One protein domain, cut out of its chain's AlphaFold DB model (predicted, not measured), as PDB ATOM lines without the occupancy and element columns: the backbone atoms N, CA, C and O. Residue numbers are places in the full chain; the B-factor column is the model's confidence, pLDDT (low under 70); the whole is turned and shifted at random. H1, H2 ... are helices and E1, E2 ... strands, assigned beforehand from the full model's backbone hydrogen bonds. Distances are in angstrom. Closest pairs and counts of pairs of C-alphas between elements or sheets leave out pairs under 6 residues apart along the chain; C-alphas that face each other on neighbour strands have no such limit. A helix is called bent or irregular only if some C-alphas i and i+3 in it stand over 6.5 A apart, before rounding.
ATOM      1  N   VAL A  29      32.419 -11.656  11.596       86.69
ATOM      2  CA  VAL A  29      32.040 -12.637  12.602       86.69
ATOM      3  C   VAL A  29      32.732 -13.968  12.330       86.69
ATOM      4  O   VAL A  29      32.635 -14.513  11.224       86.69
ATOM      5  N   VAL A  30      33.421 -14.480  13.346       87.44
ATOM      6  CA  VAL A  30      34.159 -15.744  13.320       87.44
ATOM      7  C   VAL A  30      33.430 -16.795  14.151       87.44
ATOM      8  O   VAL A  30      32.929 -16.494  15.238       87.44
ATOM      9  N   TRP A  31      33.406 -18.030  13.649       84.62
ATOM     10  CA  TRP A  31      32.972 -19.201  14.408       84.62
ATOM     11  C   TRP A  31      33.823 -19.353  15.683       84.62
ATOM     12  O   TRP A  31      35.053 -19.341  15.588       84.62
ATOM     13  N   PRO A  32      33.211 -19.478  16.874       77.44
ATOM     14  CA  PRO A  32      33.934 -19.459  18.152       77.44
ATOM     15  C   PRO A  32      34.740 -20.735  18.431       77.44
ATOM     16  O   PRO A  32      35.657 -20.734  19.254       77.44
ATOM     17  N   ASN A  33      34.397 -21.836  17.768       78.75
ATOM     18  CA  ASN A  33      35.041 -23.123  17.967       78.75
ATOM     19  C   ASN A  33      36.234 -23.265  17.018       78.75
ATOM     20  O   ASN A  33      36.075 -23.448  15.809       78.75
ATOM     21  N   ILE A  34      37.434 -23.139  17.588       85.12
ATOM     22  CA  ILE A  34      38.711 -23.254  16.888       85.12
ATOM     23  C   ILE A  34      39.355 -24.578  17.315       85.12
ATOM     24  O   ILE A  34      39.949 -24.644  18.401       85.12
ATOM     25  N   PRO A  35      39.251 -25.646  16.508       84.12
ATOM     26  CA  PRO A  35      39.927 -26.893  16.805       84.12
ATOM     27  C   PRO A  35      41.443 -26.726  16.816       84.12
ATOM     28  O   PRO A  35      42.015 -25.952  16.045       84.12
ATOM     29  N   LEU A  36      42.083 -27.501  17.688       86.44
ATOM     30  CA  LEU A  36      43.523 -27.498  17.899       86.44
ATOM     31  C   LEU A  36      44.094 -28.871  17.573       86.44
ATOM     32  O   LEU A  36      43.938 -29.808  18.342       86.44
ATOM     33  N   ILE A  37      44.741 -28.967  16.422       85.69
ATOM     34  CA  ILE A  37      45.065 -30.214  15.738       85.69
ATOM     35  C   ILE A  37      46.570 -30.401  15.772       85.69
ATOM     36  O   ILE A  37      47.325 -29.504  15.385       85.69
ATOM     37  N   ARG A  38      47.043 -31.568  16.190       85.31
ATOM     38  CA  ARG A  38      48.461 -31.874  16.050       85.31
ATOM     39  C   ARG A  38      48.774 -32.111  14.573       85.31
ATOM     40  O   ARG A  38      48.048 -32.810  13.875       85.31
ATOM     41  N   ALA A  39      49.867 -31.542  14.075       80.94
ATOM     42  CA  ALA A  39      50.206 -31.637  12.655       80.94
ATOM     43  C   ALA A  39      50.416 -33.090  12.177       80.94
ATOM     44  O   ALA A  39      50.132 -33.390  11.020       80.94
ATOM     45  N   ALA A  40      50.884 -33.982  13.060       71.81
ATOM     46  CA  ALA A  40      51.008 -35.414  12.773       71.81
ATOM     47  C   ALA A  40      49.633 -36.067  12.541       71.81
ATOM     48  O   ALA A  40      49.430 -36.743  11.536       71.81
ATOM     49  N   ASP A  41      48.677 -35.767  13.419       70.25
ATOM     50  CA  ASP A  41      47.322 -36.316  13.405       70.25
ATOM     51  C   ASP A  41      46.571 -35.914  12.129       70.25
ATOM     52  O   ASP A  41      45.855 -36.721  11.544       70.25
ATOM     53  N   LEU A  42      46.799 -34.702  11.607       65.94
ATOM     54  CA  LEU A  42      46.157 -34.272  10.361       65.94
ATOM     55  C   LEU A  42      46.521 -35.171   9.162       65.94
ATOM     56  O   LEU A  42      45.708 -35.372   8.259       65.94
ATOM     57  N   ALA A  43      47.733 -35.729   9.127       65.19
ATOM     58  CA  ALA A  43      48.104 -36.691   8.090       65.19
ATOM     59  C   ALA A  43      47.369 -38.033   8.274       65.19
ATOM     60  O   ALA A  43      46.992 -38.679   7.289       65.19
ATOM     61  N   GLU A  44      47.125 -38.416   9.525       61.41
ATOM     62  CA  GLU A  44      46.542 -39.692   9.934       61.41
ATOM     63  C   GLU A  44      45.006 -39.713   9.794       61.41
ATOM     64  O   GLU A  44      44.438 -40.715   9.353       61.41
ATOM     65  N   TYR A  45      44.326 -38.585  10.026       65.50
ATOM     66  CA  TYR A  45      42.864 -38.493   9.993       65.50
ATOM     67  C   TYR A  45      42.325 -37.968   8.654       65.50
ATOM     68  O   TYR A  45      42.337 -36.774   8.347       65.50
ATOM     69  N   ALA A  46      41.795 -38.881   7.833       68.19
ATOM     70  CA  ALA A  46      41.151 -38.541   6.557       68.19
ATOM     71  C   ALA A  46      39.908 -37.646   6.733       68.19
ATOM     72  O   ALA A  46      39.650 -36.781   5.899       68.19
ATOM     73  N   GLN A  47      39.165 -37.835   7.828       67.44
ATOM     74  CA  GLN A  47      37.955 -37.070   8.129       67.44
ATOM     75  C   GLN A  47      38.273 -35.604   8.474       67.44
ATOM     76  O   GLN A  47      37.605 -34.704   7.970       67.44
ATOM     77  N   ASP A  48      39.351 -35.361   9.224       73.25
ATOM     78  CA  ASP A  48      39.826 -34.016   9.572       73.25
ATOM     79  C   ASP A  48      40.290 -33.240   8.339       73.25
ATOM     80  O   ASP A  48      39.960 -32.066   8.153       73.25
ATOM     81  N   ARG A  49      41.006 -33.923   7.438       77.25
ATOM     82  CA  ARG A  49      41.410 -33.350   6.150       77.25
ATOM     83  C   ARG A  49      40.220 -32.992   5.280       77.25
ATOM     84  O   ARG A  49      40.253 -31.938   4.652       77.25
ATOM     85  N   GLN A  50      39.193 -33.838   5.245       78.06
ATOM     86  CA  GLN A  50      37.986 -33.556   4.472       78.06
ATOM     87  C   GLN A  50      37.244 -32.339   5.037       78.06
ATOM     88  O   GLN A  50      36.925 -31.433   4.277       78.06
ATOM     89  N   ALA A  51      37.065 -32.264   6.359       76.19
ATOM     90  CA  ALA A  51      36.414 -31.126   7.009       76.19
ATOM     91  C   ALA A  51      37.137 -29.797   6.716       76.19
ATOM     92  O   ALA A  51      36.505 -28.804   6.359       76.19
ATOM     93  N   ILE A  52      38.472 -29.785   6.803       81.19
ATOM     94  CA  ILE A  52      39.277 -28.606   6.459       81.19
ATOM     95  C   ILE A  52      39.183 -28.295   4.961       81.19
ATOM     96  O   ILE A  52      39.003 -27.138   4.586       81.19
ATOM     97  N   ALA A  53      39.267 -29.303   4.091       82.69
ATOM     98  CA  ALA A  53      39.133 -29.108   2.649       82.69
ATOM     99  C   ALA A  53      37.772 -28.496   2.277       82.69
ATOM    100  O   ALA A  53      37.722 -27.579   1.454       82.69
ATOM    101  N   ASP A  54      36.694 -28.932   2.928       80.62
ATOM    102  CA  ASP A  54      35.341 -28.418   2.709       80.62
ATOM    103  C   ASP A  54      35.212 -26.943   3.123       80.62
ATOM    104  O   ASP A  54      34.555 -26.167   2.423       80.62
ATOM    105  N   LEU A  55      35.909 -26.502   4.183       80.19
ATOM    106  CA  LEU A  55      35.993 -25.075   4.536       80.19
ATOM    107  C   LEU A  55      36.664 -24.243   3.432       80.19
ATOM    108  O   LEU A  55      36.263 -23.105   3.173       80.19
ATOM    109  N   HIS A  56      37.687 -24.799   2.782       84.44
ATOM    110  CA  HIS A  56      38.445 -24.125   1.726       84.44
ATOM    111  C   HIS A  56      37.786 -24.187   0.346       84.44
ATOM    112  O   HIS A  56      38.174 -23.421  -0.536       84.44
ATOM    113  N   ALA A  57      36.796 -25.055   0.135       79.62
ATOM    114  CA  ALA A  57      36.158 -25.220  -1.169       79.62
ATOM    115  C   ALA A  57      35.458 -23.934  -1.656       79.62
ATOM    116  O   ALA A  57      35.431 -23.674  -2.859       79.62
ATOM    117  N   GLY A  58      34.960 -23.096  -0.734       63.16
ATOM    118  CA  GLY A  58      34.266 -21.842  -1.045       63.16
ATOM    119  C   GLY A  58      32.933 -22.050  -1.783       63.16
ATOM    120  O   GLY A  58      32.736 -23.026  -2.498       63.16
ATOM    121  N   LYS A  59      31.976 -21.123  -1.625       59.84
ATOM    122  CA  LYS A  59      30.623 -21.216  -2.227       59.84
ATOM    123  C   LYS A  59      29.841 -22.491  -1.864       59.84
ATOM    124  O   LYS A  59      29.016 -22.952  -2.654       59.84
ATOM    125  N   ALA A  60      30.092 -23.061  -0.688       54.56
ATOM    126  CA  ALA A  60      29.342 -24.211  -0.210       54.56
ATOM    127  C   ALA A  60      27.854 -23.845  -0.068       54.56
ATOM    128  O   ALA A  60      27.513 -22.814   0.516       54.56
ATOM    129  N   GLU A  61      26.975 -24.692  -0.610       65.69
ATOM    130  CA  GLU A  61      25.548 -24.689  -0.276       65.69
ATOM    131  C   GLU A  61      25.404 -24.630   1.258       65.69
ATOM    132  O   GLU A  61      26.210 -25.261   1.950       65.69
ATOM    133  N   PRO A  62      24.416 -23.904   1.812       66.62
ATOM    134  CA  PRO A  62      24.274 -23.729   3.261       66.62
ATOM    135  C   PRO A  62      24.350 -25.041   4.057       66.62
ATOM    136  O   PRO A  62      24.916 -25.068   5.146       66.62
ATOM    137  N   GLU A  63      23.860 -26.142   3.484       69.94
ATOM    138  CA  GLU A  63      23.919 -27.493   4.054       69.94
ATOM    139  C   GLU A  63      25.343 -28.066   4.142       69.94
ATOM    140  O   GLU A  63      25.711 -28.666   5.149       69.94
ATOM    141  N   LYS A  64      26.182 -27.852   3.123       71.94
ATOM    142  CA  LYS A  64      27.593 -28.276   3.136       71.94
ATOM    143  C   LYS A  64      28.413 -27.434   4.103       71.94
ATOM    144  O   LYS A  64      29.286 -27.959   4.788       71.94
ATOM    145  N   LEU A  65      28.107 -26.140   4.193       71.44
ATOM    146  CA  LEU A  65      28.739 -25.258   5.167       71.44
ATOM    147  C   LEU A  65      28.373 -25.654   6.604       71.44
ATOM    148  O   LEU A  65      29.242 -25.706   7.473       71.44
ATOM    149  N   LEU A  66      27.099 -25.973   6.832       72.81
ATOM    150  CA  LEU A  66      26.602 -26.525   8.087       72.81
ATOM    151  C   LEU A  66      27.345 -27.816   8.453       72.81
ATOM    152  O   LEU A  66      27.860 -27.921   9.564       72.81
ATOM    153  N   ALA A  67      27.457 -28.761   7.516       74.25
ATOM    154  CA  ALA A  67      28.171 -30.018   7.730       74.25
ATOM    155  C   ALA A  67      29.662 -29.799   8.045       74.25
ATOM    156  O   ALA A  67      30.193 -30.435   8.954       74.25
ATOM    157  N   ALA A  68      30.327 -28.865   7.357       73.50
ATOM    158  CA  ALA A  68      31.725 -28.528   7.619       73.50
ATOM    159  C   ALA A  68      31.922 -27.930   9.023       73.50
ATOM    160  O   ALA A  68      32.853 -28.307   9.731       73.50
ATOM    161  N   LEU A  69      31.030 -27.043   9.471       76.00
ATOM    162  CA  LEU A  69      31.106 -26.458  10.816       76.00
ATOM    163  C   LEU A  69      30.748 -27.465  11.917       76.00
ATOM    164  O   LEU A  69      31.388 -27.476  12.965       76.00
ATOM    165  N   GLN A  70      29.808 -28.375  11.664       75.44
ATOM    166  CA  GLN A  70      29.551 -29.509  12.557       75.44
ATOM    167  C   GLN A  70      30.763 -30.444  12.648       75.44
ATOM    168  O   GLN A  70      31.108 -30.904  13.738       75.44
ATOM    169  N   ALA A  71      31.438 -30.699  11.525       74.81
ATOM    170  CA  ALA A  71      32.670 -31.476  11.513       74.81
ATOM    171  C   ALA A  71      33.777 -30.773  12.312       74.81
ATOM    172  O   ALA A  71      34.488 -31.431  13.062       74.81
ATOM    173  N   MET A  72      33.868 -29.444  12.239       75.69
ATOM    174  CA  MET A  72      34.792 -28.643  13.049       75.69
ATOM    175  C   MET A  72      34.514 -28.731  14.552       75.69
ATOM    176  O   MET A  72      35.456 -28.841  15.335       75.69
ATOM    177  N   ASP A  73      33.247 -28.734  14.966       76.31
ATOM    178  CA  ASP A  73      32.871 -28.912  16.375       76.31
ATOM    179  C   ASP A  73      33.195 -30.327  16.881       76.31
ATOM    180  O   ASP A  73      33.713 -30.508  17.992       76.31
ATOM    181  N   ALA A  74      32.935 -31.346  16.055       73.81
ATOM    182  CA  ALA A  74      33.304 -32.727  16.357       73.81
ATOM    183  C   ALA A  74      34.828 -32.874  16.483       73.81
ATOM    184  O   ALA A  74      35.327 -33.493  17.426       73.81
ATOM    185  N   LEU A  75      35.562 -32.234  15.576       75.06
ATOM    186  CA  LEU A  75      37.015 -32.225  15.540       75.06
ATOM    187  C   LEU A  75      37.601 -31.469  16.731       75.06
ATOM    188  O   LEU A  75      38.540 -31.954  17.352       75.06
ATOM    189  N   GLN A  76      37.011 -30.340  17.132       76.25
ATOM    190  CA  GLN A  76      37.373 -29.679  18.382       76.25
ATOM    191  C   GLN A  76      37.175 -30.630  19.557       76.25
ATOM    192  O   GLN A  76      38.087 -30.773  20.359       76.25
ATOM    193  N   THR A  77      36.028 -31.299  19.660       73.75
ATOM    194  CA  THR A  77      35.752 -32.226  20.769       73.75
ATOM    195  C   THR A  77      36.782 -33.355  20.834       73.75
ATOM    196  O   THR A  77      37.279 -33.674  21.915       73.75
ATOM    197  N   HIS A  78      37.137 -33.921  19.679       71.50
ATOM    198  CA  HIS A  78      38.133 -34.983  19.571       71.50
ATOM    199  C   HIS A  78      39.544 -34.484  19.917       71.50
ATOM    200  O   HIS A  78      40.204 -35.019  20.808       71.50
ATOM    201  N   ALA A  79      39.984 -33.408  19.269       71.81
ATOM    202  CA  ALA A  79      41.339 -32.889  19.395       71.81
ATOM    203  C   ALA A  79      41.581 -32.168  20.733       71.81
ATOM    204  O   ALA A  79      42.709 -32.108  21.219       71.81
ATOM    205  N   GLN A  80      40.528 -31.661  21.383       70.81
ATOM    206  CA  GLN A  80      40.624 -30.946  22.654       70.81
ATOM    207  C   GLN A  80      41.191 -31.824  23.771       70.81
ATOM    208  O   GLN A  80      41.948 -31.311  24.587       70.81
ATOM    209  N   GLN A  81      40.877 -33.122  23.824       69.38
ATOM    210  CA  GLN A  81      41.409 -34.002  24.872       69.38
ATOM    211  C   GLN A  81      42.926 -34.198  24.726       69.38
ATOM    212  O   GLN A  81      43.666 -33.991  25.691       69.38
ATOM    213  N   SER A  82      43.392 -34.501  23.513       70.75
ATOM    214  CA  SER A  82      44.819 -34.658  23.199       70.75
ATOM    215  C   SER A  82      45.585 -33.347  23.373       70.75
ATOM    216  O   SER A  82      46.620 -33.304  24.038       70.75
ATOM    217  N   ALA A  83      45.040 -32.241  22.866       71.56
ATOM    218  CA  ALA A  83      45.679 -30.938  22.975       71.56
ATOM    219  C   ALA A  83      45.715 -30.420  24.422       71.56
ATOM    220  O   ALA A  83      46.704 -29.812  24.827       71.56
ATOM    221  N   LEU A  84      44.686 -30.687  25.240       70.81
ATOM    222  CA  LEU A  84      44.718 -30.385  26.677       70.81
ATOM    223  C   LEU A  84      45.787 -31.207  27.400       70.81
ATOM    224  O   LEU A  84      46.468 -30.660  28.266       70.81
ATOM    225  N   ALA A  85      45.962 -32.481  27.045       67.69
ATOM    226  CA  ALA A  85      47.010 -33.319  27.621       67.69
ATOM    227  C   ALA A  85      48.420 -32.830  27.240       67.69
ATOM    228  O   ALA A  85      49.329 -32.859  28.069       67.69
ATOM    229  N   GLU A  86      48.610 -32.344  26.011       71.56
ATOM    230  CA  GLU A  86      49.929 -31.948  25.505       71.56
ATOM    231  C   GLU A  86      50.312 -30.489  25.790       71.56
ATOM    232  O   GLU A  86      51.491 -30.195  26.004       71.56
ATOM    233  N   LEU A  87      49.339 -29.574  25.779       75.31
ATOM    234  CA  LEU A  87      49.543 -28.127  25.933       75.31
ATOM    235  C   LEU A  87      49.071 -27.614  27.303       75.31
ATOM    236  O   LEU A  87      49.384 -26.488  27.689       75.31
ATOM    237  N   GLY A  88      48.334 -28.426  28.065       56.88
ATOM    238  CA  GLY A  88      47.989 -28.180  29.468       56.88
ATOM    239  C   GLY A  88      46.916 -27.116  29.723       56.88
ATOM    240  O   GLY A  88      46.517 -26.937  30.875       56.88
ATOM    241  N   ARG A  89      46.449 -26.379  28.704       67.62
ATOM    242  CA  ARG A  89      45.407 -25.339  28.821       67.62
ATOM    243  C   ARG A  89      44.603 -25.188  27.526       67.62
ATOM    244  O   ARG A  89      45.084 -25.520  26.447       67.62
ATOM    245  N   SER A  90      43.384 -24.646  27.623       75.75
ATOM    246  CA  SER A  90      42.557 -24.341  26.446       75.75
ATOM    247  C   SER A  90      43.116 -23.128  25.689       75.75
ATOM    248  O   SER A  90      42.885 -21.983  26.082       75.75
ATOM    249  N   LEU A  91      43.859 -23.387  24.608       81.94
ATOM    250  CA  LEU A  91      44.438 -22.346  23.750       81.94
ATOM    251  C   LEU A  91      43.359 -21.490  23.072       81.94
ATOM    252  O   LEU A  91      43.547 -20.286  22.953       81.94
ATOM    253  N   ASN A  92      42.227 -22.091  22.678       81.25
ATOM    254  CA  ASN A  92      41.110 -21.376  22.051       81.25
ATOM    255  C   ASN A  92      40.589 -20.253  22.973       81.25
ATOM    256  O   ASN A  92      40.584 -19.080  22.605       81.25
ATOM    257  N   VAL A  93      40.261 -20.590  24.225       81.06
ATOM    258  CA  VAL A  93      39.756 -19.611  25.205       81.06
ATOM    259  C   VAL A  93      40.790 -18.521  25.495       81.06
ATOM    260  O   VAL A  93      40.434 -17.350  25.606       81.06
ATOM    261  N   GLN A  94      42.071 -18.884  25.602       87.12
ATOM    262  CA  GLN A  94      43.137 -17.909  25.849       87.12
ATOM    263  C   GLN A  94      43.340 -16.956  24.675       87.12
ATOM    264  O   GLN A  94      43.455 -15.758  24.896       87.12
ATOM    265  N   LEU A  95      43.364 -17.468  23.442       89.69
ATOM    266  CA  LEU A  95      43.522 -16.658  22.235       89.69
ATOM    267  C   LEU A  95      42.446 -15.569  22.168       89.69
ATOM    268  O   LEU A  95      42.756 -14.398  21.963       89.69
ATOM    269  N   ILE A  96      41.190 -15.955  22.388       86.88
ATOM    270  CA  ILE A  96      40.052 -15.035  22.336       86.88
ATOM    271  C   ILE A  96      40.126 -14.013  23.480       86.88
ATOM    272  O   ILE A  96      39.946 -12.819  23.250       86.88
ATOM    273  N   ALA A  97      40.480 -14.447  24.694       88.12
ATOM    274  CA  ALA A  97      40.651 -13.541  25.830       88.12
ATOM    275  C   ALA A  97      41.774 -12.505  25.615       88.12
ATOM    276  O   ALA A  97      41.630 -11.352  26.026       88.12
ATOM    277  N   GLU A  98      42.877 -12.898  24.971       91.69
ATOM    278  CA  GLU A  98      43.982 -12.000  24.613       91.69
ATOM    279  C   GLU A  98      43.563 -10.995  23.526       91.69
ATOM    280  O   GLU A  98      43.873  -9.812  23.644       91.69
ATOM    281  N   LEU A  99      42.782 -11.414  22.521       90.94
ATOM    282  CA  LEU A  99      42.214 -10.502  21.516       90.94
ATOM    283  C   LEU A  99      41.290  -9.451  22.146       90.94
ATOM    284  O   LEU A  99      41.420  -8.258  21.861       90.94
ATOM    285  N   ASP A 100      40.418  -9.865  23.066       88.31
ATOM    286  CA  ASP A 100      39.556  -8.941  23.807       88.31
ATOM    287  C   ASP A 100      40.371  -7.990  24.701       88.31
ATOM    288  O   ASP A 100      40.030  -6.814  24.863       88.31
ATOM    289  N   ALA A 101      41.456  -8.485  25.307       90.31
ATOM    290  CA  ALA A 101      42.362  -7.668  26.106       90.31
ATOM    291  C   ALA A 101      43.082  -6.617  25.251       90.31
ATOM    292  O   ALA A 101      43.189  -5.467  25.685       90.31
ATOM    293  N   LEU A 102      43.515  -6.974  24.038       91.00
ATOM    294  CA  LEU A 102      44.111  -6.047  23.075       91.00
ATOM    295  C   LEU A 102      43.110  -4.973  22.640       91.00
ATOM    296  O   LEU A 102      43.431  -3.787  22.714       91.00
ATOM    297  N   ALA A 103      41.876  -5.354  22.299       88.88
ATOM    298  CA  ALA A 103      40.825  -4.396  21.953       88.88
ATOM    299  C   ALA A 103      40.592  -3.373  23.078       88.88
ATOM    300  O   ALA A 103      40.629  -2.165  22.833       88.88
ATOM    301  N   ARG A 104      40.458  -3.836  24.332       89.56
ATOM    302  CA  ARG A 104      40.315  -2.950  25.503       89.56
ATOM    303  C   ARG A 104      41.537  -2.061  25.717       89.56
ATOM    304  O   ARG A 104      41.382  -0.867  25.958       89.56
ATOM    305  N   ARG A 105      42.746  -2.624  25.619       92.00
ATOM    306  CA  ARG A 105      44.011  -1.892  25.797       92.00
ATOM    307  C   ARG A 105      44.154  -0.746  24.795       92.00
ATOM    308  O   ARG A 105      44.703   0.293  25.147       92.00
ATOM    309  N   HIS A 106      43.655  -0.937  23.577       87.25
ATOM    310  CA  HIS A 106      43.697   0.053  22.502       87.25
ATOM    311  C   HIS A 106      42.419   0.906  22.391       87.25
ATOM    312  O   HIS A 106      42.311   1.710  21.469       87.25
ATOM    313  N   GLY A 107      41.465   0.772  23.322       84.44
ATOM    314  CA  GLY A 107      40.228   1.562  23.334       84.44
ATOM    315  C   GLY A 107      39.273   1.264  22.169       84.44
ATOM    316  O   GLY A 107      38.428   2.095  21.839       84.44
ATOM    317  N   ILE A 108      39.398   0.099  21.531       84.06
ATOM    318  CA  ILE A 108      38.559  -0.306  20.399       84.06
ATOM    319  C   ILE A 108      37.238  -0.851  20.942       84.06
ATOM    320  O   ILE A 108      37.201  -1.895  21.591       84.06
ATOM    321  N   THR A 109      36.146  -0.131  20.680       80.75
ATOM    322  CA  THR A 109      34.799  -0.504  21.153       80.75
ATOM    323  C   THR A 109      34.122  -1.516  20.225       80.75
ATOM    324  O   THR A 109      33.380  -2.378  20.687       80.75
ATOM    325  N   GLU A 110      34.417  -1.451  18.925       81.56
ATOM    326  CA  GLU A 110      33.883  -2.357  17.903       81.56
ATOM    327  C   GLU A 110      35.038  -2.991  17.112       81.56
ATOM    328  O   GLU A 110      35.452  -2.448  16.086       81.56
ATOM    329  N   PRO A 111      35.598  -4.119  17.590       84.44
ATOM    330  CA  PRO A 111      36.633  -4.845  16.863       84.44
ATOM    331  C   PRO A 111      36.119  -5.305  15.496       84.44
ATOM    332  O   PRO A 111      35.016  -5.844  15.377       84.44
ATOM    333  N   ARG A 112      36.936  -5.149  14.456       87.31
ATOM    334  CA  ARG A 112      36.682  -5.644  13.098       87.31
ATOM    335  C   ARG A 112      36.648  -7.161  13.033       87.31
ATOM    336  O   ARG A 112      36.026  -7.694  12.120       87.31
ATOM    337  N   LEU A 113      37.312  -7.848  13.960       87.75
ATOM    338  CA  LEU A 113      37.209  -9.294  14.135       87.75
ATOM    339  C   LEU A 113      36.462  -9.598  15.433       87.75
ATOM    340  O   LEU A 113      36.923  -9.225  16.508       87.75
ATOM    341  N   ARG A 114      35.338 -10.310  15.344       85.19
ATOM    342  CA  ARG A 114      34.555 -10.701  16.520       85.19
ATOM    343  C   ARG A 114      34.273 -12.193  16.510       85.19
ATOM    344  O   ARG A 114      33.723 -12.711  15.541       85.19
ATOM    345  N   PHE A 115      34.579 -12.861  17.613       78.50
ATOM    346  CA  PHE A 115      34.105 -14.219  17.863       78.50
ATOM    347  C   PHE A 115      32.681 -14.128  18.396       78.50
ATOM    348  O   PHE A 115      32.435 -13.476  19.412       78.50
ATOM    349  N   ASP A 116      31.722 -14.696  17.669       68.19
ATOM    350  CA  ASP A 116      30.321 -14.604  18.069       68.19
ATOM    351  C   ASP A 116      29.942 -15.771  18.973       68.19
ATOM    352  O   ASP A 116      29.838 -16.920  18.547       68.19
ATOM    353  N   PHE A 117      29.735 -15.436  20.242       61.78
ATOM    354  CA  PHE A 117      29.256 -16.352  21.267       61.78
ATOM    355  C   PHE A 117      27.767 -16.180  21.564       61.78
ATOM    356  O   PHE A 117      27.308 -16.780  22.532       61.78
ATOM    357  N   SER A 118      27.034 -15.337  20.823       49.62
ATOM    358  CA  SER A 118      25.693 -14.836  21.172       49.62
ATOM    359  C   SER A 118      24.799 -15.884  21.856       49.62
ATOM    360  O   SER A 118      24.158 -16.737  21.239       49.62
ATOM    361  N   GLY A 119      24.791 -15.799  23.193       45.38
ATOM    362  CA  GLY A 119      23.944 -16.561  24.111       45.38
ATOM    363  C   GLY A 119      24.490 -17.890  24.653       45.38
ATOM    364  O   GLY A 119      23.749 -18.554  25.371       45.38
ATOM    365  N   ILE A 120      25.722 -18.300  24.337       39.81
ATOM    366  CA  ILE A 120      26.260 -19.621  24.700       39.81
ATOM    367  C   ILE A 120      27.468 -19.495  25.638       39.81
ATOM    368  O   ILE A 120      28.506 -18.947  25.274       39.81
ATOM    369  N   THR A 121      27.357 -20.039  26.853       40.59
ATOM    370  CA  THR A 121      28.511 -20.213  27.747       40.59
ATOM    371  C   THR A 121      29.456 -21.290  27.195       40.59
ATOM    372  O   THR A 121      29.001 -22.204  26.505       40.59
ATOM    373  N   PRO A 122      30.758 -21.290  27.534       42.56
ATOM    374  CA  PRO A 122      31.686 -22.341  27.104       42.56
ATOM    375  C   PRO A 122      31.227 -23.782  27.397       42.56
ATOM    376  O   PRO A 122      31.659 -24.709  26.721       42.56
ATOM    377  N   GLN A 123      30.329 -23.992  28.371       44.03
ATOM    378  CA  GLN A 123      29.718 -25.302  28.638       44.03
ATOM    379  C   GLN A 123      28.571 -25.655  27.676       44.03
ATOM    380  O   GLN A 123      28.336 -26.826  27.396       44.03
ATOM    381  N   GLN A 124      27.846 -24.662  27.163       44.50
ATOM    382  CA  GLN A 124      26.807 -24.865  26.153       44.50
ATOM    383  C   GLN A 124      27.415 -25.137  24.761       44.50
ATOM    384  O   GLN A 124      26.763 -25.794  23.958       44.50
ATOM    385  N   LEU A 125      28.677 -24.743  24.516       47.62
ATOM    386  CA  LEU A 125      29.470 -25.156  23.341       47.62
ATOM    387  C   LEU A 125      29.776 -26.664  23.313       47.62
ATOM    388  O   LEU A 125      30.138 -27.192  22.271       47.62
ATOM    389  N   GLN A 126      29.643 -27.363  24.446       48.44
ATOM    390  CA  GLN A 126      29.869 -28.812  24.543       48.44
ATOM    391  C   GLN A 126      28.599 -29.629  24.268       48.44
ATOM    392  O   GLN A 126      28.623 -30.856  24.353       48.44
ATOM    393  N   ARG A 127      27.468 -28.967  23.988       52.59
ATOM    394  CA  ARG A 127      26.202 -29.631  23.667       52.59
ATOM    395  C   ARG A 127      25.954 -29.575  22.160       52.59
ATOM    396  O   ARG A 127      26.197 -28.530  21.562       52.59
ATOM    397  N   PRO A 128      25.422 -30.646  21.549       53.19
ATOM    398  CA  PRO A 128      25.026 -30.610  20.146       53.19
ATOM    399  C   PRO A 128      23.956 -29.525  19.941       53.19
ATOM    400  O   PRO A 128      22.903 -29.555  20.582       53.19
ATOM    401  N   LEU A 129      24.249 -28.535  19.090       57.84
ATOM    402  CA  LEU A 129      23.293 -27.487  18.728       57.84
ATOM    403  C   LEU A 129      22.144 -28.066  17.883       57.84
ATOM    404  O   LEU A 129      22.346 -28.951  17.053       57.84
ATOM    405  N   VAL A 130      20.938 -27.525  18.071       59.28
ATOM    406  CA  VAL A 130      19.749 -27.846  17.261       59.28
ATOM    407  C   VAL A 130      19.875 -27.189  15.877       59.28
ATOM    408  O   VAL A 130      20.307 -26.039  15.789       59.28
ATOM    409  N   LEU A 131      19.493 -27.902  14.806       57.88
ATOM    410  CA  LEU A 131      19.709 -27.488  13.408       57.88
ATOM    411  C   LEU A 131      19.152 -26.094  13.066       57.88
ATOM    412  O   LEU A 131      19.862 -25.306  12.442       57.88
ATOM    413  N   ASP A 132      17.932 -25.765  13.494       59.28
ATOM    414  CA  ASP A 132      17.276 -24.500  13.119       59.28
ATOM    415  C   ASP A 132      17.991 -23.280  13.723       59.28
ATOM    416  O   ASP A 132      18.241 -22.281  13.049       59.28
ATOM    417  N   ALA A 133      18.435 -23.402  14.980       63.53
ATOM    418  CA  ALA A 133      19.216 -22.368  15.657       63.53
ATOM    419  C   ALA A 133      20.610 -22.193  15.036       63.53
ATOM    420  O   ALA A 133      21.201 -21.118  15.132       63.53
ATOM    421  N   LEU A 134      21.152 -23.245  14.419       62.50
ATOM    422  CA  LEU A 134      22.435 -23.193  13.734       62.50
ATOM    423  C   LEU A 134      22.296 -22.487  12.378       62.50
ATOM    424  O   LEU A 134      23.125 -21.640  12.069       62.50
ATOM    425  N   GLN A 135      21.221 -22.725  11.619       65.12
ATOM    426  CA  GLN A 135      20.984 -22.066  10.323       65.12
ATOM    427  C   GLN A 135      20.888 -20.535  10.416       65.12
ATOM    428  O   GLN A 135      21.531 -19.835   9.630       65.12
ATOM    429  N   GLU A 136      20.162 -19.994  11.397       67.62
ATOM    430  CA  GLU A 136      20.088 -18.537  11.598       67.62
ATOM    431  C   GLU A 136      21.449 -17.930  11.978       67.62
ATOM    432  O   GLU A 136      21.786 -16.819  11.558       67.62
ATOM    433  N   ARG A 137      22.273 -18.678  12.725       66.06
ATOM    434  CA  ARG A 137      23.636 -18.267  13.102       66.06
ATOM    435  C   ARG A 137      24.592 -18.309  11.917       66.06
ATOM    436  O   ARG A 137      25.397 -17.394  11.752       66.06
ATOM    437  N   LEU A 138      24.483 -19.334  11.068       67.06
ATOM    438  CA  LEU A 138      25.294 -19.496   9.857       67.06
ATOM    439  C   LEU A 138      25.183 -18.301   8.918       67.06
ATOM    440  O   LEU A 138      26.180 -17.912   8.318       67.06
ATOM    441  N   ALA A 139      24.008 -17.674   8.843       70.75
ATOM    442  CA  ALA A 139      23.808 -16.481   8.028       70.75
ATOM    443  C   ALA A 139      24.672 -15.283   8.471       70.75
ATOM    444  O   ALA A 139      24.908 -14.369   7.681       70.75
ATOM    445  N   GLN A 140      25.146 -15.269   9.721       77.25
ATOM    446  CA  GLN A 140      25.934 -14.173  10.289       77.25
ATOM    447  C   GLN A 140      27.440 -14.467  10.298       77.25
ATOM    448  O   GLN A 140      28.244 -13.533  10.274       77.25
ATOM    449  N   ILE A 141      27.828 -15.745  10.302       79.81
ATOM    450  CA  ILE A 141      29.226 -16.172  10.381       79.81
ATOM    451  C   ILE A 141      29.893 -16.037   9.016       79.81
ATOM    452  O   ILE A 141      29.444 -16.577   8.009       79.81
ATOM    453  N   GLN A 142      31.014 -15.327   8.986       85.62
ATOM    454  CA  GLN A 142      31.758 -15.060   7.757       85.62
ATOM    455  C   GLN A 142      33.051 -15.868   7.671       85.62
ATOM    456  O   GLN A 142      33.551 -16.100   6.564       85.62
ATOM    457  N   MET A 143      33.615 -16.268   8.814       89.06
ATOM    458  CA  MET A 143      34.885 -16.988   8.884       89.06
ATOM    459  C   MET A 143      34.840 -18.123   9.906       89.06
ATOM    460  O   MET A 143      34.127 -18.043  10.900       89.06
ATOM    461  N   ALA A 144      35.648 -19.153   9.683       88.19
ATOM    462  CA  ALA A 144      35.961 -20.191  10.662       88.19
ATOM    463  C   ALA A 144      37.476 -20.342  10.774       88.19
ATOM    464  O   ALA A 144      38.198 -19.955   9.855       88.19
ATOM    465  N   GLY A 145      37.966 -20.876  11.889       89.56
ATOM    466  CA  GLY A 145      39.398 -21.048  12.098       89.56
ATOM    467  C   GLY A 145      39.761 -22.414  12.646       89.56
ATOM    468  O   GLY A 145      38.953 -23.030  13.324       89.56
ATOM    469  N   TYR A 146      40.985 -22.855  12.387       89.94
ATOM    470  CA  TYR A 146      41.611 -24.010  13.035       89.94
ATOM    471  C   TYR A 146      43.069 -23.692  13.359       89.94
ATOM    472  O   TYR A 146      43.692 -22.855  12.701       89.94
ATOM    473  N   ILE A 147      43.630 -24.363  14.359       90.81
ATOM    474  CA  ILE A 147      45.044 -24.259  14.714       90.81
ATOM    475  C   ILE A 147      45.696 -25.613  14.490       90.81
ATOM    476  O   ILE A 147      45.236 -26.612  15.032       90.81
ATOM    477  N   THR A 148      46.795 -25.647  13.744       90.06
ATOM    478  CA  THR A 148      47.687 -26.810  13.703       90.06
ATOM    479  C   THR A 148      48.911 -26.556  14.571       90.06
ATOM    480  O   THR A 148      49.421 -25.437  14.591       90.06
ATOM    481  N   TYR A 149      49.402 -27.560  15.297       90.69
ATOM    482  CA  TYR A 149      50.593 -27.407  16.134       90.69
ATOM    483  C   TYR A 149      51.543 -28.606  16.081       90.69
ATOM    484  O   TYR A 149      51.140 -29.750  15.871       90.69
ATOM    485  N   THR A 150      52.818 -28.326  16.328       89.69
ATOM    486  CA  THR A 150      53.900 -29.299  16.461       89.69
ATOM    487  C   THR A 150      54.723 -28.938  17.689       89.69
ATOM    488  O   THR A 150      55.193 -27.806  17.829       89.69
ATOM    489  N   ARG A 151      54.914 -29.902  18.592       87.06
ATOM    490  CA  ARG A 151      55.864 -29.744  19.694       87.06
ATOM    491  C   ARG A 151      57.284 -29.865  19.166       87.06
ATOM    492  O   ARG A 151      57.596 -30.813  18.452       87.06
ATOM    493  N   LEU A 152      58.115 -28.903  19.534       86.06
ATOM    494  CA  LEU A 152      59.549 -28.938  19.285       86.06
ATOM    495  C   LEU A 152      60.264 -29.397  20.562       86.06
ATOM    496  O   LEU A 152      59.644 -29.512  21.625       86.06
ATOM    497  N   ASP A 153      61.566 -29.654  20.460       76.38
ATOM    498  CA  ASP A 153      62.375 -30.040  21.613       76.38
ATOM    499  C   ASP A 153      62.307 -28.978  22.729       76.38
ATOM    500  O   ASP A 153      62.337 -27.766  22.492       76.38
ATOM    501  N   GLY A 154      62.190 -29.441  23.977       76.31
ATOM    502  CA  GLY A 154      62.008 -28.582  25.149       76.31
ATOM    503  C   GLY A 154      60.559 -28.118  25.359       76.31
ATOM    504  O   GLY A 154      59.620 -28.917  25.357       76.31
ATOM    505  N   THR A 155      60.377 -26.820  25.633       81.44
ATOM    506  CA  THR A 155      59.071 -26.197  25.949       81.44
ATOM    507  C   THR A 155      58.456 -25.436  24.775       81.44
ATOM    508  O   THR A 155      57.396 -24.820  24.926       81.44
ATOM    509  N   LEU A 156      59.123 -25.454  23.617       89.69
ATOM    510  CA  LEU A 156      58.710 -24.727  22.427       89.69
ATOM    511  C   LEU A 156      57.627 -25.482  21.660       89.69
ATOM    512  O   LEU A 156      57.664 -26.704  21.501       89.69
ATOM    513  N   VAL A 157      56.676 -24.718  21.140       91.00
ATOM    514  CA  VAL A 157      55.642 -25.205  20.236       91.00
ATOM    515  C   VAL A 157      55.591 -24.286  19.035       91.00
ATOM    516  O   VAL A 157      55.588 -23.061  19.168       91.00
ATOM    517  N   GLN A 158      55.556 -24.898  17.859       92.25
ATOM    518  CA  GLN A 158      55.214 -24.223  16.623       92.25
ATOM    519  C   GLN A 158      53.726 -24.432  16.375       92.25
ATOM    520  O   GLN A 158      53.284 -25.576  16.293       92.25
ATOM    521  N   ALA A 159      52.953 -23.358  16.246       92.50
ATOM    522  CA  ALA A 159      51.548 -23.457  15.867       92.50
ATOM    523  C   ALA A 159      51.185 -22.465  14.769       92.50
ATOM    524  O   ALA A 159      51.806 -21.411  14.637       92.50
ATOM    525  N   THR A 160      50.176 -22.825  13.984       93.94
ATOM    526  CA  THR A 160      49.629 -22.017  12.901       93.94
ATOM    527  C   THR A 160      48.118 -21.937  13.039       93.94
ATOM    528  O   THR A 160      47.430 -22.938  12.855       93.94
ATOM    529  N   LEU A 161      47.602 -20.749  13.341       94.44
ATOM    530  CA  LEU A 161      46.182 -20.433  13.235       94.44
ATOM    531  C   LEU A 161      45.858 -20.112  11.779       94.44
ATOM    532  O   LEU A 161      46.493 -19.244  11.189       94.44
ATOM    533  N   THR A 162      44.850 -20.763  11.213       93.69
ATOM    534  CA  THR A 162      44.330 -20.459   9.876       93.69
ATOM    535  C   THR A 162      42.880 -20.026   9.990       93.69
ATOM    536  O   THR A 162      42.067 -20.766  10.532       93.69
ATOM    537  N   LEU A 163      42.562 -18.836   9.481       92.62
ATOM    538  CA  LEU A 163      41.206 -18.302   9.364       92.62
ATOM    539  C   LEU A 163      40.754 -18.397   7.909       92.62
ATOM    540  O   LEU A 163      41.424 -17.872   7.021       92.62
ATOM    541  N   VAL A 164      39.611 -19.031   7.662       90.19
ATOM    542  CA  VAL A 164      39.049 -19.289   6.334       90.19
ATOM    543  C   VAL A 164      37.739 -18.526   6.172       90.19
ATOM    544  O   VAL A 164      36.838 -18.635   7.003       90.19
ATOM    545  N   ARG A 165      37.608 -17.758   5.087       89.19
ATOM    546  CA  ARG A 165      36.361 -17.088   4.709       89.19
ATOM    547  C   ARG A 165      35.409 -18.089   4.077       89.19
ATOM    548  O   ARG A 165      35.634 -18.526   2.954       89.19
ATOM    549  N   LEU A 166      34.291 -18.351   4.743       83.88
ATOM    550  CA  LEU A 166      33.329 -19.390   4.357       83.88
ATOM    551  C   LEU A 166      32.741 -19.159   2.956       83.88
ATOM    552  O   LEU A 166      32.570 -20.088   2.172       83.88
ATOM    553  N   ALA A 167      32.504 -17.895   2.596       81.25
ATOM    554  CA  ALA A 167      31.946 -17.543   1.292       81.25
ATOM    555  C   ALA A 167      32.883 -17.865   0.111       81.25
ATOM    556  O   ALA A 167      32.406 -18.176  -0.979       81.25
ATOM    557  N   SER A 168      34.204 -17.776   0.297       82.19
ATOM    558  CA  SER A 168      35.171 -17.840  -0.810       82.19
ATOM    559  C   SER A 168      36.254 -18.905  -0.662       82.19
ATOM    560  O   SER A 168      37.005 -19.100  -1.610       82.19
ATOM    561  N   GLY A 169      36.389 -19.536   0.505       83.75
ATOM    562  CA  GLY A 169      37.498 -20.436   0.830       83.75
ATOM    563  C   GLY A 169      38.851 -19.733   1.014       83.75
ATOM    564  O   GLY A 169      39.857 -20.381   1.302       83.75
ATOM    565  N   ALA A 170      38.895 -18.403   0.860       86.12
ATOM    566  CA  ALA A 170      40.121 -17.624   1.005       86.12
ATOM    567  C   ALA A 170      40.585 -17.668   2.460       86.12
ATOM    568  O   ALA A 170      39.785 -17.431   3.365       86.12
ATOM    569  N   ALA A 171      41.869 -17.938   2.675       89.00
ATOM    570  CA  ALA A 171      42.408 -18.159   4.004       89.00
ATOM    571  C   ALA A 171      43.581 -17.238   4.326       89.00
ATOM    572  O   ALA A 171      44.342 -16.839   3.446       89.00
ATOM    573  N   GLN A 172      43.713 -16.929   5.609       91.81
ATOM    574  CA  GLN A 172      44.829 -16.198   6.183       91.81
ATOM    575  C   GLN A 172      45.398 -17.014   7.338       91.81
ATOM    576  O   GLN A 172      44.661 -17.398   8.245       91.81
ATOM    577  N   SER A 173      46.707 -17.248   7.312       93.19
ATOM    578  CA  SER A 173      47.404 -17.996   8.355       93.19
ATOM    579  C   SER A 173      48.329 -17.091   9.168       93.19
ATOM    580  O   SER A 173      48.881 -16.122   8.640       93.19
ATOM    581  N   PHE A 174      48.487 -17.432  10.443       94.50
ATOM    582  CA  PHE A 174      49.330 -16.770  11.436       94.50
ATOM    583  C   PHE A 174      50.116 -17.847  12.170       94.50
ATOM    584  O   PHE A 174      49.515 -18.767  12.725       94.50
ATOM    585  N   SER A 175      51.443 -17.759  12.159       94.00
ATOM    586  CA  SER A 175      52.312 -18.806  12.692       94.00
ATOM    587  C   SER A 175      53.255 -18.247  13.744       94.00
ATOM    588  O   SER A 175      53.881 -17.214  13.528       94.00
ATOM    589  N   ALA A 176      53.417 -18.977  14.842       93.38
ATOM    590  CA  ALA A 176      54.323 -18.619  15.922       93.38
ATOM    591  C   ALA A 176      55.103 -19.844  16.409       93.38
ATOM    592  O   ALA A 176      54.547 -20.937  16.521       93.38
ATOM    593  N   THR A 177      56.377 -19.635  16.747       94.50
ATOM    594  CA  THR A 177      57.237 -20.633  17.398       94.50
ATOM    595  C   THR A 177      57.723 -20.069  18.722       94.50
ATOM    596  O   THR A 177      58.670 -19.285  18.768       94.50
ATOM    597  N   VAL A 178      57.037 -20.423  19.806       93.12
ATOM    598  CA  VAL A 178      57.237 -19.833  21.139       93.12
ATOM    599  C   VAL A 178      56.975 -20.873  22.236       93.12
ATOM    600  O   VAL A 178      56.402 -21.929  21.957       93.12
ATOM    601  N   PRO A 179      57.369 -20.622  23.500       91.38
ATOM    602  CA  PRO A 179      56.920 -21.449  24.615       91.38
ATOM    603  C   PRO A 179      55.389 -21.496  24.688       91.38
ATOM    604  O   PRO A 179      54.742 -20.468  24.478       91.38
ATOM    605  N   VAL A 180      54.810 -22.646  25.059       87.75
ATOM    606  CA  VAL A 180      53.341 -22.854  25.125       87.75
ATOM    607  C   VAL A 180      52.605 -21.716  25.837       87.75
ATOM    608  O   VAL A 180      51.569 -21.256  25.370       87.75
ATOM    609  N   GLN A 181      53.174 -21.214  26.937       87.56
ATOM    610  CA  GLN A 181      52.569 -20.164  27.764       87.56
ATOM    611  C   GLN A 181      52.413 -18.817  27.039       87.56
ATOM    612  O   GLN A 181      51.644 -17.970  27.482       87.56
ATOM    613  N   LEU A 182      53.177 -18.589  25.967       91.81
ATOM    614  CA  LEU A 182      53.148 -17.353  25.186       91.81
ATOM    615  C   LEU A 182      52.331 -17.491  23.900       91.81
ATOM    616  O   LEU A 182      52.019 -16.482  23.275       91.81
ATOM    617  N   LEU A 183      51.979 -18.719  23.518       91.50
ATOM    618  CA  LEU A 183      51.439 -19.033  22.201       91.50
ATOM    619  C   LEU A 183      50.145 -18.278  21.891       91.50
ATOM    620  O   LEU A 183      50.054 -17.638  20.846       91.50
ATOM    621  N   ALA A 184      49.176 -18.303  22.814       91.88
ATOM    622  CA  ALA A 184      47.902 -17.600  22.655       91.88
ATOM    623  C   ALA A 184      48.106 -16.100  22.424       91.88
ATOM    624  O   ALA A 184      47.547 -15.535  21.491       91.88
ATOM    625  N   ARG A 185      48.947 -15.473  23.254       94.19
ATOM    626  CA  ARG A 185      49.217 -14.038  23.194       94.19
ATOM    627  C   ARG A 185      49.926 -13.643  21.903       94.19
ATOM    628  O   ARG A 185      49.568 -12.632  21.312       94.19
ATOM    629  N   THR A 186      50.915 -14.423  21.464       94.38
ATOM    630  CA  THR A 186      51.627 -14.151  20.206       94.38
ATOM    631  C   THR A 186      50.683 -14.253  19.010       94.38
ATOM    632  O   THR A 186      50.608 -13.318  18.223       94.38
ATOM    633  N   LEU A 187      49.897 -15.331  18.916       94.75
ATOM    634  CA  LEU A 187      48.918 -15.486  17.836       94.75
ATOM    635  C   LEU A 187      47.828 -14.400  17.884       94.75
ATOM    636  O   LEU A 187      47.440 -13.886  16.839       94.75
ATOM    637  N   ALA A 188      47.354 -14.023  19.077       93.81
ATOM    638  CA  ALA A 188      46.385 -12.941  19.246       93.81
ATOM    639  C   ALA A 188      46.937 -11.606  18.738       93.81
ATOM    640  O   ALA A 188      46.230 -10.896  18.031       93.81
ATOM    641  N   GLN A 189      48.194 -11.283  19.056       93.75
ATOM    642  CA  GLN A 189      48.843 -10.062  18.583       93.75
ATOM    643  C   GLN A 189      48.902 -10.020  17.050       93.75
ATOM    644  O   GLN A 189      48.455  -9.042  16.458       93.75
ATOM    645  N   ASP A 190      49.362 -11.098  16.406       92.69
ATOM    646  CA  ASP A 190      49.476 -11.159  14.942       92.69
ATOM    647  C   ASP A 190      48.110 -11.023  14.245       92.69
ATOM    648  O   ASP A 190      47.966 -10.319  13.241       92.69
ATOM    649  N   VAL A 191      47.081 -11.679  14.794       92.50
ATOM    650  CA  VAL A 191      45.698 -11.566  14.306       92.50
ATOM    651  C   VAL A 191      45.181 -10.142  14.494       92.50
ATOM    652  O   VAL A 191      44.635  -9.556  13.559       92.50
ATOM    653  N   PHE A 192      45.357  -9.569  15.684       91.44
ATOM    654  CA  PHE A 192      44.904  -8.219  16.003       91.44
ATOM    655  C   PHE A 192      45.547  -7.184  15.077       91.44
ATOM    656  O   PHE A 192      44.840  -6.385  14.467       91.44
ATOM    657  N   ASP A 193      46.862  -7.257  14.878       89.12
ATOM    658  CA  ASP A 193      47.597  -6.349  13.996       89.12
ATOM    659  C   ASP A 193      47.162  -6.491  12.530       89.12
ATOM    660  O   ASP A 193      47.129  -5.507  11.790       89.12
ATOM    661  N   HIS A 194      46.750  -7.682  12.091       87.62
ATOM    662  CA  HIS A 194      46.221  -7.870  10.740       87.62
ATOM    663  C   HIS A 194      44.843  -7.224  10.526       87.62
ATOM    664  O   HIS A 194      44.581  -6.651   9.460       87.62
ATOM    665  N   PHE A 195      43.935  -7.345  11.500       88.06
ATOM    666  CA  PHE A 195      42.564  -6.843  11.364       88.06
ATOM    667  C   PHE A 195      42.435  -5.370  11.759       88.06
ATOM    668  O   PHE A 195      41.846  -4.590  11.002       88.06
ATOM    669  N   GLU A 196      43.010  -4.985  12.896       87.44
ATOM    670  CA  GLU A 196      42.935  -3.633  13.461       87.44
ATOM    671  C   GLU A 196      44.091  -2.734  13.029       87.44
ATOM    672  O   GLU A 196      43.937  -1.511  12.982       87.44
ATOM    673  N   GLY A 197      45.241  -3.316  12.680       79.75
ATOM    674  CA  GLY A 197      46.417  -2.545  12.302       79.75
ATOM    675  C   GLY A 197      46.218  -1.722  11.031       79.75
ATOM    676  O   GLY A 197      45.352  -1.966  10.178       79.75
TER     677      GLY A 197
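This is residues 29 to 197 of the 314 residues of an uncharacterized protein of Comamonas sp. NLF-7-7 (UniProt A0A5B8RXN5). A twisted sheet, three long antiparallel strands E3, E4 and E5 with short E1 at one edge, has helices on both its faces: H6 over E5 on one, and on the other H2, with short H1 on that same face but beside the strands, over none of them. The long helix H3 runs beside the E1 edge at the sheet's level, H4 crosses H6, and small H5 sits at the far side, beside the first residues of H3. The 169 printed residues hold six named helices and five named strands, in the order E1 H1 H2 H3 H4 E2 H5 E3 E4 E5 H6; the sheet is mixed, in the order E1 E3 E4 E5, and the class is mixed, helices and strands. The whole is compact and rounded, with a radius of gyration of the C-alphas of 15.4 A and spans of 44 by 43 by 30 A.

Edge strand E1, residues 36 to 38, is the parallel neighbour of E3, residues 143 to 151, at 38 degrees, with N 37 and O 147 2.8 A apart, within hydrogen-bond range. H1, residues 39 to 44, is on the sheet at a height of 6.2 A, over none of its strands. H2, residues 46 to 57, lies on the same face as H1, at a height of 10.3 A; H1 and H2 touch only at the corner, and only just, with 3 pairs of C-alphas within 8 A, the closest being Leu 42 and Asp 48 at 6.4 A. H3, residues 62 to 87, touches H2 with residues 64 to 75 alone, at a steep tilt of 50 degrees, opposite ways; the closest C-alphas are those of Ala 51 and Ala 68, 5.4 A apart. H3 is at the sheet's level, only just, with a height of 3.6 A. H4, residues 91 to 105, only grazes the sheet, with its residues 91 to 92. E2, residues 113 to 115, pairs with no named strand, but residues 114 to 115 pair in parallel with residues 29 to 30. H5, residues 131 to 138, is not on the sheet; it touches H3 about perpendicular, at 88 degrees, with Leu 66 and Leu 138 the closest C-alphas at 7.4 A. E3, E4, residues 156 to 165, and E5, residues 171 to 179, form a meander, each strand the antiparallel neighbour of the one before. In the hairpin E3 and E4, N 148 and O 160 are 2.9 A apart; in the hairpin E4 and E5, N 161 and O 174 are 2.8 A apart, both within hydrogen-bond range. H6, residues 180 to 195, lies over E5 at a height of 7.3 A, on the opposite face from H1 and H2. H6 touches H4 at a steep tilt of 52 degrees, the same way, with Leu 95 and Ala 184 the closest C-alphas at 4.5 A. Every O i to N i+4 pair is within hydrogen-bond range in H2 and H4, against 1 of 2 in H1, 20 of 22 in H3, 3 of 4 in H5 and 10 of 12 in H6.

E1 begins at C-alpha 36, (43.523, -27.498, 17.899). From first to last C-alpha, H2 is 16.2 A long, H3 34.2 A and H4 20.6 A, with H3 kinked by 44 degrees near residue 81. E3 is 26.8 A long, E4 29.5 A and E5 25.4 A. H6, 23.7 A long, is irregular, with C-alphas 181 and 184 7.4 A apart, and ends at C-alpha 195, (42.564, -6.843, 11.364).

The C-alphas farthest apart, those of Asp 132 and Gly 154, are 46.5 A apart. The printed part has no cut. The link from E2 to H5 is long, 15 residues. Mean pLDDT of the printed part is 78.4; 39 residues are under 70, among them residues 42 to 47, 58 to 63 and 116 to 138.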